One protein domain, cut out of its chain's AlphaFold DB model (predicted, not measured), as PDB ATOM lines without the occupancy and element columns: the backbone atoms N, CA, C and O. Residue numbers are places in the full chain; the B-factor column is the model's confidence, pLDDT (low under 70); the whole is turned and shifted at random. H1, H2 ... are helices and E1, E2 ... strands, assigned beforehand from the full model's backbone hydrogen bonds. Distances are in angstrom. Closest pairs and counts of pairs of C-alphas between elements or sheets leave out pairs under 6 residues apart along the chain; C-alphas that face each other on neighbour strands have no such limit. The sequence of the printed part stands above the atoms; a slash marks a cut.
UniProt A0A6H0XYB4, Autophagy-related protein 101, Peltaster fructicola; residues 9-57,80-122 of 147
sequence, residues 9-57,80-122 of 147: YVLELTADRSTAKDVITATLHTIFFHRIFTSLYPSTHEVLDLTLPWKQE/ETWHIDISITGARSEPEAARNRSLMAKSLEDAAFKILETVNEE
ATOM      1  N   TYR A   9     -32.433 -28.455 -18.323       94.19
ATOM      2  CA  TYR A   9     -32.042 -27.469 -17.319       94.19
ATOM      3  C   TYR A   9     -32.819 -26.177 -17.519       94.19
ATOM      4  O   TYR A   9     -32.995 -25.729 -18.648       94.19
ATOM      5  N   VAL A  10     -33.263 -25.558 -16.427       95.44
ATOM      6  CA  VAL A  10     -34.020 -24.298 -16.461       95.44
ATOM      7  C   VAL A  10     -33.192 -23.183 -15.837       95.44
ATOM      8  O   VAL A  10     -32.695 -23.335 -14.720       95.44
ATOM      9  N   LEU A  11     -33.053 -22.065 -16.541       97.38
ATOM     10  CA  LEU A  11     -32.439 -20.833 -16.057       97.38
ATOM     11  C   LEU A  11     -33.514 -19.756 -15.961       97.38
ATOM     12  O   LEU A  11     -34.216 -19.501 -16.936       97.38
ATOM     13  N   GLU A  12     -33.614 -19.118 -14.802       97.00
ATOM     14  CA  GLU A  12     -34.549 -18.021 -14.562       97.00
ATOM     15  C   GLU A  12     -33.778 -16.702 -14.555       97.00
ATOM     16  O   GLU A  12     -32.865 -16.501 -13.757       97.00
ATOM     17  N   LEU A  13     -34.141 -15.800 -15.462       97.56
ATOM     18  CA  LEU A  13     -33.492 -14.510 -15.648       97.56
ATOM     19  C   LEU A  13     -34.500 -13.382 -15.473       97.56
ATOM     20  O   LEU A  13     -35.663 -13.486 -15.862       97.56
ATOM     21  N   THR A  14     -34.031 -12.256 -14.951       97.38
ATOM     22  CA  THR A  14     -34.774 -10.996 -14.949       97.38
ATOM     23  C   THR A  14     -33.998  -9.961 -15.749       97.38
ATOM     24  O   THR A  14     -32.796  -9.796 -15.556       97.38
ATOM     25  N   ALA A  15     -34.677  -9.237 -16.636       96.56
ATOM     26  CA  ALA A  15     -34.080  -8.138 -17.391       96.56
ATOM     27  C   ALA A  15     -35.103  -7.037 -17.670       96.56
ATOM     28  O   ALA A  15     -36.308  -7.275 -17.639       96.56
ATOM     29  N   ASP A  16     -34.643  -5.834 -17.998       95.62
ATOM     30  CA  ASP A  16     -35.500  -4.813 -18.599       95.62
ATOM     31  C   ASP A  16     -35.447  -4.886 -20.134       95.62
ATOM     32  O   ASP A  16     -34.645  -5.610 -20.728       95.62
ATOM     33  N   ARG A  17     -36.314  -4.124 -20.810       93.38
ATOM     34  CA  ARG A  17     -36.377  -4.130 -22.284       93.38
ATOM     35  C   ARG A  17     -35.069  -3.701 -22.951       93.38
ATOM     36  O   ARG A  17     -34.792  -4.172 -24.050       93.38
ATOM     37  N   SER A  18     -34.302  -2.809 -22.326       92.69
ATOM     38  CA  SER A  18     -33.026  -2.325 -22.867       92.69
ATOM     39  C   SER A  18     -31.916  -3.370 -22.788       92.69
ATOM     40  O   SER A  18     -31.055  -3.395 -23.658       92.69
ATOM     41  N   THR A  19     -31.950  -4.236 -21.776       93.94
ATOM     42  CA  THR A  19     -30.855  -5.161 -21.445       93.94
ATOM     43  C   THR A  19     -31.166  -6.617 -21.777       93.94
ATOM     44  O   THR A  19     -30.246  -7.426 -21.862       93.94
ATOM     45  N   ALA A  20     -32.431  -6.969 -22.030       94.44
ATOM     46  CA  ALA A  20     -32.861  -8.346 -22.291       94.44
ATOM     47  C   ALA A  20     -32.032  -9.055 -23.371       94.44
ATOM     48  O   ALA A  20     -31.660 -10.215 -23.206       94.44
ATOM     49  N   LYS A  21     -31.702  -8.355 -24.463       93.00
ATOM     50  CA  LYS A  21     -30.863  -8.915 -25.530       93.00
ATOM     51  C   LYS A  21     -29.477  -9.299 -25.010       93.00
ATOM     52  O   LYS A  21     -29.004 -10.396 -25.303       93.00
ATOM     53  N   ASP A  22     -28.838  -8.414 -24.256       93.31
ATOM     54  CA  ASP A  22     -27.472  -8.611 -23.772       93.31
ATOM     55  C   ASP A  22     -27.428  -9.709 -22.706       93.31
ATOM     56  O   ASP A  22     -26.564 -10.580 -22.761       93.31
ATOM     57  N   VAL A  23     -28.426  -9.747 -21.817       94.94
ATOM     58  CA  VAL A  23     -28.609 -10.796 -20.801       94.94
ATOM     59  C   VAL A  23     -28.769 -12.181 -21.436       94.94
ATOM     60  O   VAL A  23     -28.069 -13.125 -21.061       94.94
ATOM     61  N   ILE A  24     -29.646 -12.312 -22.439       94.44
ATOM     62  CA  ILE A  24     -29.835 -13.578 -23.165       94.44
ATOM     63  C   ILE A  24     -28.545 -13.973 -23.886       94.44
ATOM     64  O   ILE A  24     -28.126 -15.128 -23.819       94.44
ATOM     65  N   THR A  25     -27.893 -13.018 -24.554       90.75
ATOM     66  CA  THR A  25     -26.662 -13.284 -25.307       90.75
ATOM     67  C   THR A  25     -25.545 -13.764 -24.380       90.75
ATOM     68  O   THR A  25     -24.909 -14.774 -24.669       90.75
ATOM     69  N   ALA A  26     -25.353 -13.109 -23.233       91.44
ATOM     70  CA  ALA A  26     -24.353 -13.499 -22.246       91.44
ATOM     71  C   ALA A  26     -24.627 -14.891 -21.652       91.44
ATOM     72  O   ALA A  26     -23.706 -15.697 -21.503       91.44
ATOM     73  N   THR A  27     -25.895 -15.210 -21.389       94.56
ATOM     74  CA  THR A  27     -26.307 -16.538 -20.905       94.56
ATOM     75  C   THR A  27     -25.980 -17.623 -21.933       94.56
ATOM     76  O   THR A  27     -25.322 -18.612 -21.609       94.56
ATOM     77  N   LEU A  28     -26.361 -17.417 -23.200       91.75
ATOM     78  CA  LEU A  28     -26.051 -18.347 -24.291       91.75
ATOM     79  C   LEU A  28     -24.539 -18.515 -24.480       91.75
ATOM     80  O   LEU A  28     -24.054 -19.635 -24.627       91.75
ATOM     81  N   HIS A  29     -23.785 -17.416 -24.442       87.62
ATOM     82  CA  HIS A  29     -22.329 -17.456 -24.555       87.62
ATOM     83  C   HIS A  29     -21.698 -18.262 -23.422       87.62
ATOM     84  O   HIS A  29     -20.796 -19.056 -23.681       87.62
ATOM     85  N   THR A  30     -22.213 -18.123 -22.200       90.50
ATOM     86  CA  THR A  30     -21.741 -18.877 -21.035       90.50
ATOM     87  C   THR A  30     -22.015 -20.374 -21.189       90.50
ATOM     88  O   THR A  30     -21.100 -21.170 -20.986       90.50
ATOM     89  N   ILE A  31     -23.214 -20.780 -21.626       90.44
ATOM     90  CA  ILE A  31     -23.525 -22.195 -21.917       90.44
ATOM     91  C   ILE A  31     -22.566 -22.739 -22.979       90.44
ATOM     92  O   ILE A  31     -21.918 -23.771 -22.801       90.44
ATOM     93  N   PHE A  32     -22.433 -22.025 -24.094       86.50
ATOM     94  CA  PHE A  32     -21.642 -22.504 -25.214       86.50
ATOM     95  C   PHE A  32     -20.138 -22.510 -24.955       86.50
ATOM     96  O   PHE A  32     -19.455 -23.391 -25.471       86.50
ATOM     97  N   PHE A  33     -19.607 -21.578 -24.163       83.62
ATOM     98  CA  PHE A  33     -18.202 -21.596 -23.751       83.62
ATOM     99  C   PHE A  33     -17.831 -22.936 -23.099       83.62
ATOM    100  O   PHE A  33     -16.747 -23.464 -23.320       83.62
ATOM    101  N   HIS A  34     -18.775 -23.520 -22.365       82.38
ATOM    102  CA  HIS A  34     -18.605 -24.778 -21.653       82.38
ATOM    103  C   HIS A  34     -18.980 -26.034 -22.457       82.38
ATOM    104  O   HIS A  34     -18.668 -27.148 -22.032       82.38
ATOM    105  N   ARG A  35     -19.674 -25.882 -23.591       80.69
ATOM    106  CA  ARG A  35     -20.204 -27.001 -24.396       80.69
ATOM    107  C   ARG A  35     -19.668 -27.074 -25.824       80.69
ATOM    108  O   ARG A  35     -19.878 -28.079 -26.498       80.69
ATOM    109  N   ILE A  36     -18.955 -26.051 -26.294       71.31
ATOM    110  CA  ILE A  36     -18.294 -26.064 -27.601       71.31
ATOM    111  C   ILE A  36     -16.821 -26.434 -27.409       71.31
ATOM    112  O   ILE A  36     -16.015 -25.630 -26.954       71.31
ATOM    113  N   PHE A  37     -16.462 -27.643 -27.839       65.69
ATOM    114  CA  PHE A  37     -15.125 -28.243 -27.710       65.69
ATOM    115  C   PHE A  37     -14.101 -27.723 -28.738       65.69
ATOM    116  O   PHE A  37     -13.202 -28.444 -29.167       65.69
ATOM    117  N   THR A  38     -14.230 -26.463 -29.152       63.19
ATOM    118  CA  THR A  38     -13.213 -25.772 -29.954       63.19
ATOM    119  C   THR A  38     -12.156 -25.167 -29.049       63.19
ATOM    120  O   THR A  38     -12.490 -24.680 -27.973       63.19
ATOM    121  N   SER A  39     -10.915 -25.049 -29.520       58.97
ATOM    122  CA  SER A  39      -9.973 -24.101 -28.918       58.97
ATOM    123  C   SER A  39     -10.568 -22.692 -28.984       58.97
ATOM    124  O   SER A  39     -10.803 -22.166 -30.072       58.97
ATOM    125  N   LEU A  40     -10.840 -22.100 -27.823       64.25
ATOM    126  CA  LEU A  40     -11.345 -20.737 -27.693       64.25
ATOM    127  C   LEU A  40     -10.244 -19.846 -27.129       64.25
ATOM    128  O   LEU A  40      -9.545 -20.234 -26.193       64.25
ATOM    129  N   TYR A  41     -10.125 -18.634 -27.667       66.06
ATOM    130  CA  TYR A  41      -9.411 -17.574 -26.968       66.06
ATOM    131  C   TYR A  41     -10.333 -17.020 -25.879       66.06
ATOM    132  O   TYR A  41     -11.457 -16.620 -26.200       66.06
ATOM    133  N   PRO A  42      -9.908 -17.018 -24.604       69.62
ATOM    134  CA  PRO A  42     -10.726 -16.479 -23.532       69.62
ATOM    135  C   PRO A  42     -10.923 -14.973 -23.744       69.62
ATOM    136  O   PRO A  42      -9.973 -14.232 -23.988       69.62
ATOM    137  N   SER A  43     -12.171 -14.529 -23.646       77.81
ATOM    138  CA  SER A  43     -12.569 -13.124 -23.650       77.81
ATOM    139  C   SER A  43     -13.727 -12.956 -22.672       77.81
ATOM    140  O   SER A  43     -14.455 -13.914 -22.407       77.81
ATOM    141  N   THR A  44     -13.881 -11.762 -22.107       83.50
ATOM    142  CA  THR A  44     -14.919 -11.454 -21.124       83.50
ATOM    143  C   THR A  44     -15.627 -10.154 -21.478       83.50
ATOM    144  O   THR A  44     -15.001  -9.235 -22.006       83.50
ATOM    145  N   HIS A  45     -16.920 -10.068 -21.180       85.69
ATOM    146  CA  HIS A  45     -17.733  -8.866 -21.363       85.69
ATOM    147  C   HIS A  45     -18.487  -8.524 -20.074       85.69
ATOM    148  O   HIS A  45     -18.924  -9.423 -19.360       85.69
ATOM    149  N   GLU A  46     -18.654  -7.227 -19.814       86.06
ATOM    150  CA  GLU A  46     -19.440  -6.705 -18.693       86.06
ATOM    151  C   GLU A  46     -20.923  -6.629 -19.061       86.06
ATOM    152  O   GLU A  46     -21.299  -5.921 -20.001       86.06
ATOM    153  N   VAL A  47     -21.773  -7.325 -18.306       85.50
ATOM    154  CA  VAL A  47     -23.234  -7.280 -18.454       85.50
ATOM    155  C   VAL A  47     -23.870  -7.209 -17.073       85.50
ATOM    156  O   VAL A  47     -23.672  -8.102 -16.258       85.50
ATOM    157  N   LEU A  48     -24.649  -6.153 -16.810       74.62
ATOM    158  CA  LEU A  48     -25.339  -5.936 -15.526       74.62
ATOM    159  C   LEU A  48     -24.436  -6.085 -14.280       74.62
ATOM    160  O   LEU A  48     -24.894  -6.592 -13.266       74.62
ATOM    161  N   ASP A  49     -23.180  -5.634 -14.353       83.69
ATOM    162  CA  ASP A  49     -22.132  -5.756 -13.311       83.69
ATOM    163  C   ASP A  49     -21.426  -7.112 -13.204       83.69
ATOM    164  O   ASP A  49     -20.680  -7.342 -12.252       83.69
ATOM    165  N   LEU A  50     -21.640  -8.007 -14.164       76.62
ATOM    166  CA  LEU A  50     -20.958  -9.293 -14.202       76.62
ATOM    167  C   LEU A  50     -19.992  -9.372 -15.378       76.62
ATOM    168  O   LEU A  50     -20.372  -9.162 -16.533       76.62
ATOM    169  N   THR A  51     -18.764  -9.783 -15.071       88.19
ATOM    170  CA  THR A  51     -17.753 -10.187 -16.045       88.19
ATOM    171  C   THR A  51     -18.034 -11.624 -16.495       88.19
ATOM    172  O   THR A  51     -17.696 -12.580 -15.797       88.19
ATOM    173  N   LEU A  52     -18.652 -11.800 -17.663       85.44
ATOM    174  CA  LEU A  52     -19.026 -13.121 -18.184       85.44
ATOM    175  C   LEU A  52     -18.143 -13.549 -19.362       85.44
ATOM    176  O   LEU A  52     -17.713 -12.691 -20.141       85.44
ATOM    177  N   PRO A  53     -17.870 -14.861 -19.530       80.25
ATOM    178  CA  PRO A  53     -17.121 -15.357 -20.674       80.25
ATOM    179  C   PRO A  53     -17.873 -15.054 -21.971       80.25
ATOM    180  O   PRO A  53     -19.076 -15.283 -22.104       80.25
ATOM    181  N   TRP A  54     -17.139 -14.553 -22.956       78.62
ATOM    182  CA  TRP A  54     -17.670 -14.150 -24.245       78.62
ATOM    183  C   TRP A  54     -16.905 -14.831 -25.368       78.62
ATOM    184  O   TRP A  54     -15.676 -14.864 -25.378       78.62
ATOM    185  N   LYS A  55     -17.632 -15.338 -26.361       66.25
ATOM    186  CA  LYS A  55     -17.031 -15.867 -27.582       66.25
ATOM    187  C   LYS A  55     -17.305 -14.898 -28.729       66.25
ATOM    188  O   LYS A  55     -18.446 -14.515 -28.966       66.25
ATOM    189  N   GLN A  56     -16.245 -14.511 -29.439       55.22
ATOM    190  CA  GLN A  56     -16.306 -13.503 -30.504       55.22
ATOM    191  C   GLN A  56     -17.068 -13.970 -31.754       55.22
ATOM    192  O   GLN A  56     -17.703 -13.148 -32.405       55.22
ATOM    193  N   GLU A  57     -17.049 -15.268 -32.079       60.12
ATOM    194  CA  GLU A  57     -17.713 -15.798 -33.277       60.12
ATOM    195  C   GLU A  57     -18.470 -17.099 -32.988       60.12
ATOM    196  O   GLU A  57     -17.890 -18.151 -32.705       60.12
ATOM    197  N   GLU A  80     -28.898 -32.767 -24.625       89.69
ATOM    198  CA  GLU A  80     -29.072 -31.762 -23.572       89.69
ATOM    199  C   GLU A  80     -30.034 -30.652 -24.029       89.69
ATOM    200  O   GLU A  80     -29.961 -30.206 -25.177       89.69
ATOM    201  N   THR A  81     -30.903 -30.179 -23.128       91.62
ATOM    202  CA  THR A  81     -31.814 -29.045 -23.368       91.62
ATOM    203  C   THR A  81     -31.650 -27.980 -22.285       91.62
ATOM    204  O   THR A  81     -31.683 -28.294 -21.098       91.62
ATOM    205  N   TRP A  82     -31.542 -26.709 -22.683       94.50
ATOM    206  CA  TRP A  82     -31.557 -25.562 -21.768       94.50
ATOM    207  C   TRP A  82     -32.775 -24.686 -22.047       94.50
ATOM    208  O   TRP A  82     -32.915 -24.133 -23.139       94.50
ATOM    209  N   HIS A  83     -33.634 -24.533 -21.047       95.31
ATOM    210  CA  HIS A  83     -34.753 -23.601 -21.039       95.31
ATOM    211  C   HIS A  83     -34.309 -22.307 -20.366       95.31
ATOM    212  O   HIS A  83     -33.831 -22.323 -19.232       95.31
ATOM    213  N   ILE A  84     -34.443 -21.188 -21.072       95.69
ATOM    214  CA  ILE A  84     -34.103 -19.860 -20.558       95.69
ATOM    215  C   ILE A  84     -35.403 -19.078 -20.417       95.69
ATOM    216  O   ILE A  84     -35.953 -18.591 -21.408       95.69
ATOM    217  N   ASP A  85     -35.872 -18.954 -19.183       95.81
ATOM    218  CA  ASP A  85     -37.075 -18.211 -18.843       95.81
ATOM    219  C   ASP A  85     -36.688 -16.791 -18.437       95.81
ATOM    220  O   ASP A  85     -35.968 -16.575 -17.463       95.81
ATOM    221  N   ILE A  86     -37.163 -15.801 -19.197       94.19
ATOM    222  CA  ILE A  86     -36.851 -14.390 -18.961       94.19
ATOM    223  C   ILE A  86     -38.088 -13.603 -18.526       94.19
ATOM    224  O   ILE A  86     -39.086 -13.513 -19.241       94.19
ATOM    225  N   SER A  87     -37.993 -12.981 -17.356       95.31
ATOM    226  CA  SER A  87     -38.984 -12.046 -16.831       95.31
ATOM    227  C   SER A  87     -38.600 -10.614 -17.192       95.31
ATOM    228  O   SER A  87     -37.549 -10.119 -16.780       95.31
ATOM    229  N   ILE A  88     -39.460  -9.935 -17.956       94.94
ATOM    230  CA  ILE A  88     -39.241  -8.539 -18.346       94.94
ATOM    231  C   ILE A  88     -39.800  -7.601 -17.276       94.94
ATOM    232  O   ILE A  88     -41.014  -7.523 -17.086       94.94
ATOM    233  N   THR A  89     -38.917  -6.856 -16.617       94.38
ATOM    234  CA  THR A  89     -39.273  -5.830 -15.632       94.38
ATOM    235  C   THR A  89     -39.232  -4.420 -16.231       94.38
ATOM    236  O   THR A  89     -38.615  -4.161 -17.267       94.38
ATOM    237  N   GLY A  90     -39.924  -3.487 -15.582       92.44
ATOM    238  CA  GLY A  90     -39.896  -2.061 -15.888       92.44
ATOM    239  C   GLY A  90     -39.872  -1.254 -14.597       92.44
ATOM    240  O   GLY A  90     -40.274  -1.752 -13.548       92.44
ATOM    241  N   ALA A  91     -39.396  -0.015 -14.666       92.75
ATOM    242  CA  ALA A  91     -39.377   0.900 -13.532       92.75
ATOM    243  C   ALA A  91     -40.162   2.172 -13.857       92.75
ATOM    244  O   ALA A  91     -40.096   2.686 -14.974       92.75
ATOM    245  N   ARG A  92     -40.905   2.686 -12.876       92.56
ATOM    246  CA  ARG A  92     -41.622   3.970 -12.940       92.56
ATOM    247  C   ARG A  92     -40.966   5.048 -12.073       92.56
ATOM    248  O   ARG A  92     -41.449   6.174 -12.035       92.56
ATOM    249  N   SER A  93     -39.897   4.699 -11.357       94.69
ATOM    250  CA  SER A  93     -39.144   5.599 -10.481       94.69
ATOM    251  C   SER A  93     -37.680   5.165 -10.349       94.69
ATOM    252  O   SER A  93     -37.360   3.995 -10.555       94.69
ATOM    253  N   GLU A  94     -36.807   6.091  -9.948       92.81
ATOM    254  CA  GLU A  94     -35.381   5.821  -9.695       92.81
ATOM    255  C   GLU A  94     -35.133   4.732  -8.627       92.81
ATOM    256  O   GLU A  94     -34.340   3.824  -8.881       92.81
ATOM    257  N   PRO A  95     -35.827   4.712  -7.466       94.38
ATOM    258  CA  PRO A  95     -35.629   3.641  -6.485       94.38
ATOM    259  C   PRO A  95     -36.015   2.258  -7.021       94.38
ATOM    260  O   PRO A  95     -35.371   1.256  -6.710       94.38
ATOM    261  N   GLU A  96     -37.064   2.192  -7.845       93.62
ATOM    262  CA  GLU A  96     -37.478   0.954  -8.500       93.62
ATOM    263  C   GLU A  96     -36.457   0.507  -9.551       93.62
ATOM    264  O   GLU A  96     -36.144  -0.678  -9.614       93.62
ATOM    265  N   ALA A  97     -35.885   1.444 -10.313       92.00
ATOM    266  CA  ALA A  97     -34.827   1.158 -11.278       92.00
ATOM    267  C   ALA A  97     -33.572   0.595 -10.593       92.00
ATOM    268  O   ALA A  97     -33.043  -0.425 -11.033       92.00
ATOM    269  N   ALA A  98     -33.145   1.188  -9.472       92.75
ATOM    270  CA  ALA A  98     -32.012   0.695  -8.692       92.75
ATOM    271  C   ALA A  98     -32.251  -0.731  -8.166       92.75
ATOM    272  O   ALA A  98     -31.396  -1.603  -8.319       92.75
ATOM    273  N   ARG A  99     -33.444  -0.999  -7.614       94.12
ATOM    274  CA  ARG A  99     -33.827  -2.343  -7.159       94.12
ATOM    275  C   ARG A  99     -33.859  -3.346  -8.313       94.12
ATOM    276  O   ARG A  99     -33.339  -4.449  -8.168       94.12
ATOM    277  N   ASN A 100     -34.460  -2.972  -9.443       95.00
ATOM    278  CA  ASN A 100     -34.527  -3.825 -10.627       95.00
ATOM    279  C   ASN A 100     -33.121  -4.177 -11.113       95.00
ATOM    280  O   ASN A 100     -32.853  -5.347 -11.349       95.00
ATOM    281  N   ARG A 101     -32.204  -3.205 -11.165       94.44
ATOM    282  CA  ARG A 101     -30.808  -3.439 -11.549       94.44
ATOM    283  C   ARG A 101     -30.135  -4.490 -10.666       94.44
ATOM    284  O   ARG A 101     -29.540  -5.419 -11.200       94.44
ATOM    285  N   SER A 102     -30.283  -4.397  -9.341       95.38
ATOM    286  CA  SER A 102     -29.739  -5.400  -8.413       95.38
ATOM    287  C   SER A 102     -30.358  -6.788  -8.605       95.38
ATOM    288  O   SER A 102     -29.640  -7.782  -8.564       95.38
ATOM    289  N   LEU A 103     -31.672  -6.872  -8.840       96.25
ATOM    290  CA  LEU A 103     -32.356  -8.145  -9.103       96.25
ATOM    291  C   LEU A 103     -31.904  -8.779 -10.422       96.25
ATOM    292  O   LEU A 103     -31.652  -9.979 -10.478       96.25
ATOM    293  N   MET A 104     -31.782  -7.971 -11.474       97.38
ATOM    294  CA  MET A 104     -31.347  -8.422 -12.791       97.38
ATOM    295  C   MET A 104     -29.908  -8.948 -12.731       97.38
ATOM    296  O   MET A 104     -29.658 -10.071 -13.169       97.38
ATOM    297  N   ALA A 105     -28.996  -8.191 -12.105       96.19
ATOM    298  CA  ALA A 105     -27.618  -8.612 -11.861       96.19
ATOM    299  C   ALA A 105     -27.563  -9.938 -11.089       96.19
ATOM    300  O   ALA A 105     -26.922 -10.887 -11.532       96.19
ATOM    301  N   LYS A 106     -28.312 -10.043  -9.983       97.12
ATOM    302  CA  LYS A 106     -28.339 -11.261  -9.169       97.12
ATOM    303  C   LYS A 106     -28.864 -12.475  -9.941       97.12
ATOM    304  O   LYS A 106     -28.263 -13.539  -9.881       97.12
ATOM    305  N   SER A 107     -29.933 -12.314 -10.722       98.06
ATOM    306  CA  SER A 107     -30.477 -13.418 -11.525       98.06
ATOM    307  C   SER A 107     -29.496 -13.919 -12.591       98.06
ATOM    308  O   SER A 107     -29.403 -15.122 -12.829       98.06
ATOM    309  N   LEU A 108     -28.720 -13.016 -13.201       97.56
ATOM    310  CA  LEU A 108     -27.689 -13.383 -14.169       97.56
ATOM    311  C   LEU A 108     -26.499 -14.082 -13.491       97.56
ATOM    312  O   LEU A 108     -25.957 -15.033 -14.053       97.56
ATOM    313  N   GLU A 109     -26.130 -13.658 -12.279       96.94
ATOM    314  CA  GLU A 109     -25.098 -14.305 -11.457       96.94
ATOM    315  C   GLU A 109     -25.510 -15.743 -11.122       96.94
ATOM    316  O   GLU A 109     -24.770 -16.685 -11.406       96.94
ATOM    317  N   ASP A 110     -26.716 -15.915 -10.580       97.50
ATOM    318  CA  ASP A 110     -27.249 -17.222 -10.196       97.50
ATOM    319  C   ASP A 110     -27.349 -18.161 -11.409       97.50
ATOM    320  O   ASP A 110     -26.984 -19.335 -11.322       97.50
ATOM    321  N   ALA A 111     -27.766 -17.645 -12.571       97.25
ATOM    322  CA  ALA A 111     -27.788 -18.413 -13.810       97.25
ATOM    323  C   ALA A 111     -26.381 -18.842 -14.260       97.25
ATOM    324  O   ALA A 111     -26.195 -19.993 -14.659       97.25
ATOM    325  N   ALA A 112     -25.383 -17.957 -14.178       95.31
ATOM    326  CA  ALA A 112     -24.004 -18.275 -14.545       95.31
ATOM    327  C   ALA A 112     -23.395 -19.353 -13.632       95.31
ATOM    328  O   ALA A 112     -22.792 -20.307 -14.133       95.31
ATOM    329  N   PHE A 113     -23.600 -19.254 -12.315       95.12
ATOM    330  CA  PHE A 113     -23.169 -20.287 -11.367       95.12
ATOM    331  C   PHE A 113     -23.876 -21.616 -11.614       95.12
ATOM    332  O   PHE A 113     -23.216 -22.651 -11.686       95.12
ATOM    333  N   LYS A 114     -25.191 -21.589 -11.847       95.94
ATOM    334  CA  LYS A 114     -25.955 -22.799 -12.162       95.94
ATOM    335  C   LYS A 114     -25.451 -23.484 -13.430       95.94
ATOM    336  O   LYS A 114     -25.351 -24.711 -13.451       95.94
ATOM    337  N   ILE A 115     -25.106 -22.718 -14.472       94.69
ATOM    338  CA  ILE A 115     -24.470 -23.269 -15.679       94.69
ATOM    339  C   ILE A 115     -23.159 -23.958 -15.304       94.69
ATOM    340  O   ILE A 115     -22.957 -25.101 -15.701       94.69
ATOM    341  N   LEU A 116     -22.285 -23.291 -14.547       91.75
ATOM    342  CA  LEU A 116     -20.972 -23.819 -14.178       91.75
ATOM    343  C   LEU A 116     -21.073 -25.127 -13.381       91.75
ATOM    344  O   LEU A 116     -20.402 -26.099 -13.728       91.75
ATOM    345  N   GLU A 117     -21.915 -25.157 -12.348       92.25
ATOM    346  CA  GLU A 117     -22.160 -26.347 -11.526       92.25
ATOM    347  C   GLU A 117     -22.684 -27.497 -12.390       92.25
ATOM    348  O   GLU A 117     -22.055 -28.554 -12.470       92.25
ATOM    349  N   THR A 118     -23.752 -27.243 -13.153       92.19
ATOM    350  CA  THR A 118     -24.390 -28.242 -14.022       92.19
ATOM    351  C   THR A 118     -23.413 -28.795 -15.059       92.19
ATOM    352  O   THR A 118     -23.310 -30.000 -15.263       92.19
ATOM    353  N   VAL A 119     -22.646 -27.924 -15.715       89.19
ATOM    354  CA  VAL A 119     -21.649 -28.314 -16.717       89.19
ATOM    355  C   VAL A 119     -20.558 -29.199 -16.124       89.19
ATOM    356  O   VAL A 119     -20.008 -30.064 -16.823       89.19
ATOM    357  N   ASN A 120     -20.168 -28.916 -14.882       86.19
ATOM    358  CA  ASN A 120     -19.068 -29.589 -14.216       86.19
ATOM    359  C   ASN A 120     -19.482 -30.959 -13.667       86.19
ATOM    360  O   ASN A 120     -18.703 -31.905 -13.790       86.19
ATOM    361  N   GLU A 121     -20.691 -31.061 -13.121       88.19
ATOM    362  CA  GLU A 121     -21.242 -32.283 -12.527       88.19
ATOM    363  C   GLU A 121     -21.824 -33.226 -13.588       88.19
ATOM    364  O   GLU A 121     -21.510 -34.419 -13.614       88.19
ATOM    365  N   GLU A 122     -22.598 -32.689 -14.532       85.94
ATOM    366  CA  GLU A 122     -23.342 -33.476 -15.511       85.94
ATOM    367  C   GLU A 122     -22.572 -33.579 -16.830       85.94
ATOM    368  O   GLU A 122     -22.631 -32.719 -17.719       85.94
TER     369      GLU A 122
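This is residues 9 to 57 and 80 to 122 of the 147 residues of the protein "Autophagy-related protein 101" of Peltaster fructicola (UniProt A0A6H0XYB4). A long two-stranded ribbon, E1 beside E4, lies over one side of a pair of helices, H1 and H2, and a small hairpin, E2 and E3, covers part of the other side, so that the two helices lie side by side between two small sheets. The chain folds back from E1 into H1 and from E4 into H2, whose long rod runs with the longest axis. The printed part has 92 residues, with two named helices and four named strands in the order E1 H1 E2 E3 E4 H2; E1 and E4 are parallel, E2 and E3 antiparallel, and the class is mixed, helices and strands. The whole is compact, with a radius of gyration of the C-alphas of 13.7 A, and elongated, with spans of 45 by 25 by 17 A.

E1, residues 9 to 16, and E4, residues 81 to 89, are parallel neighbours with 23 degrees between their directions; N 11 and O 83 are 2.8 A apart and N 85 and O 11 2.8 A, both within hydrogen-bond range. H2, residues 94 to 121, has 13 pairs of C-alphas within 8 A of E1, the closest being those of Thr 14 and Met 104, 4.8 A apart. H1, residues 20 to 35, has its closest C-alpha pair with E1 at Val 23 and Ala 15, 7.0 A, and with E4 at Ala 20 and Ile 88, 7.5 A. H1 and H2 touch at a shallow tilt of 14 degrees, the same way; H2 does so with residues 108 to 119 alone, and the closest C-alphas are those of Ile 31 and Ile 115, 6.4 A apart. E2, residues 44 to 47, and E3, residues 50 to 53, form a hairpin, antiparallel at 142 degrees, with N 45 and O 52 2.9 A apart, within hydrogen-bond range. The closest C-alphas of E3 and H1 are those of Pro 53 and Thr 30, 5.8 A; of E3 and H2, those of Leu 50 and Glu 109, 7.1 A. E2 and H2 are only just apart, the closest C-alphas being 8.0 A from each other, and E3 is apart from E1 and from E4. Every O i to N i+4 pair is within hydrogen-bond range in H2; in H1, 11 of 12 are.

E1 begins with C-alpha 9 at (-32.042, -27.469, -17.319) and is 23.0 A long; E4 is 25.6 A long. H1 is 22.6 A long from C-alpha 20 to C-alpha 35. E2 and E3 are each 9.7 A long. H2 runs 40.7 A, from C-alpha 94 at (-35.381, 5.821, -9.695) to C-alpha 121 at (-21.242, -32.283, -12.527).

The two C-alphas farthest apart are those of Ser 39 and Ser 93, 45.5 A. Residues 58 to 79 are not printed, and C-alphas 57 and 80 are 21.9 A apart across the cut. Of the links that are printed whole, none is long. Mean pLDDT of the printed part is 88.7; residues 37 to 42 and 55 to 57 are under 70.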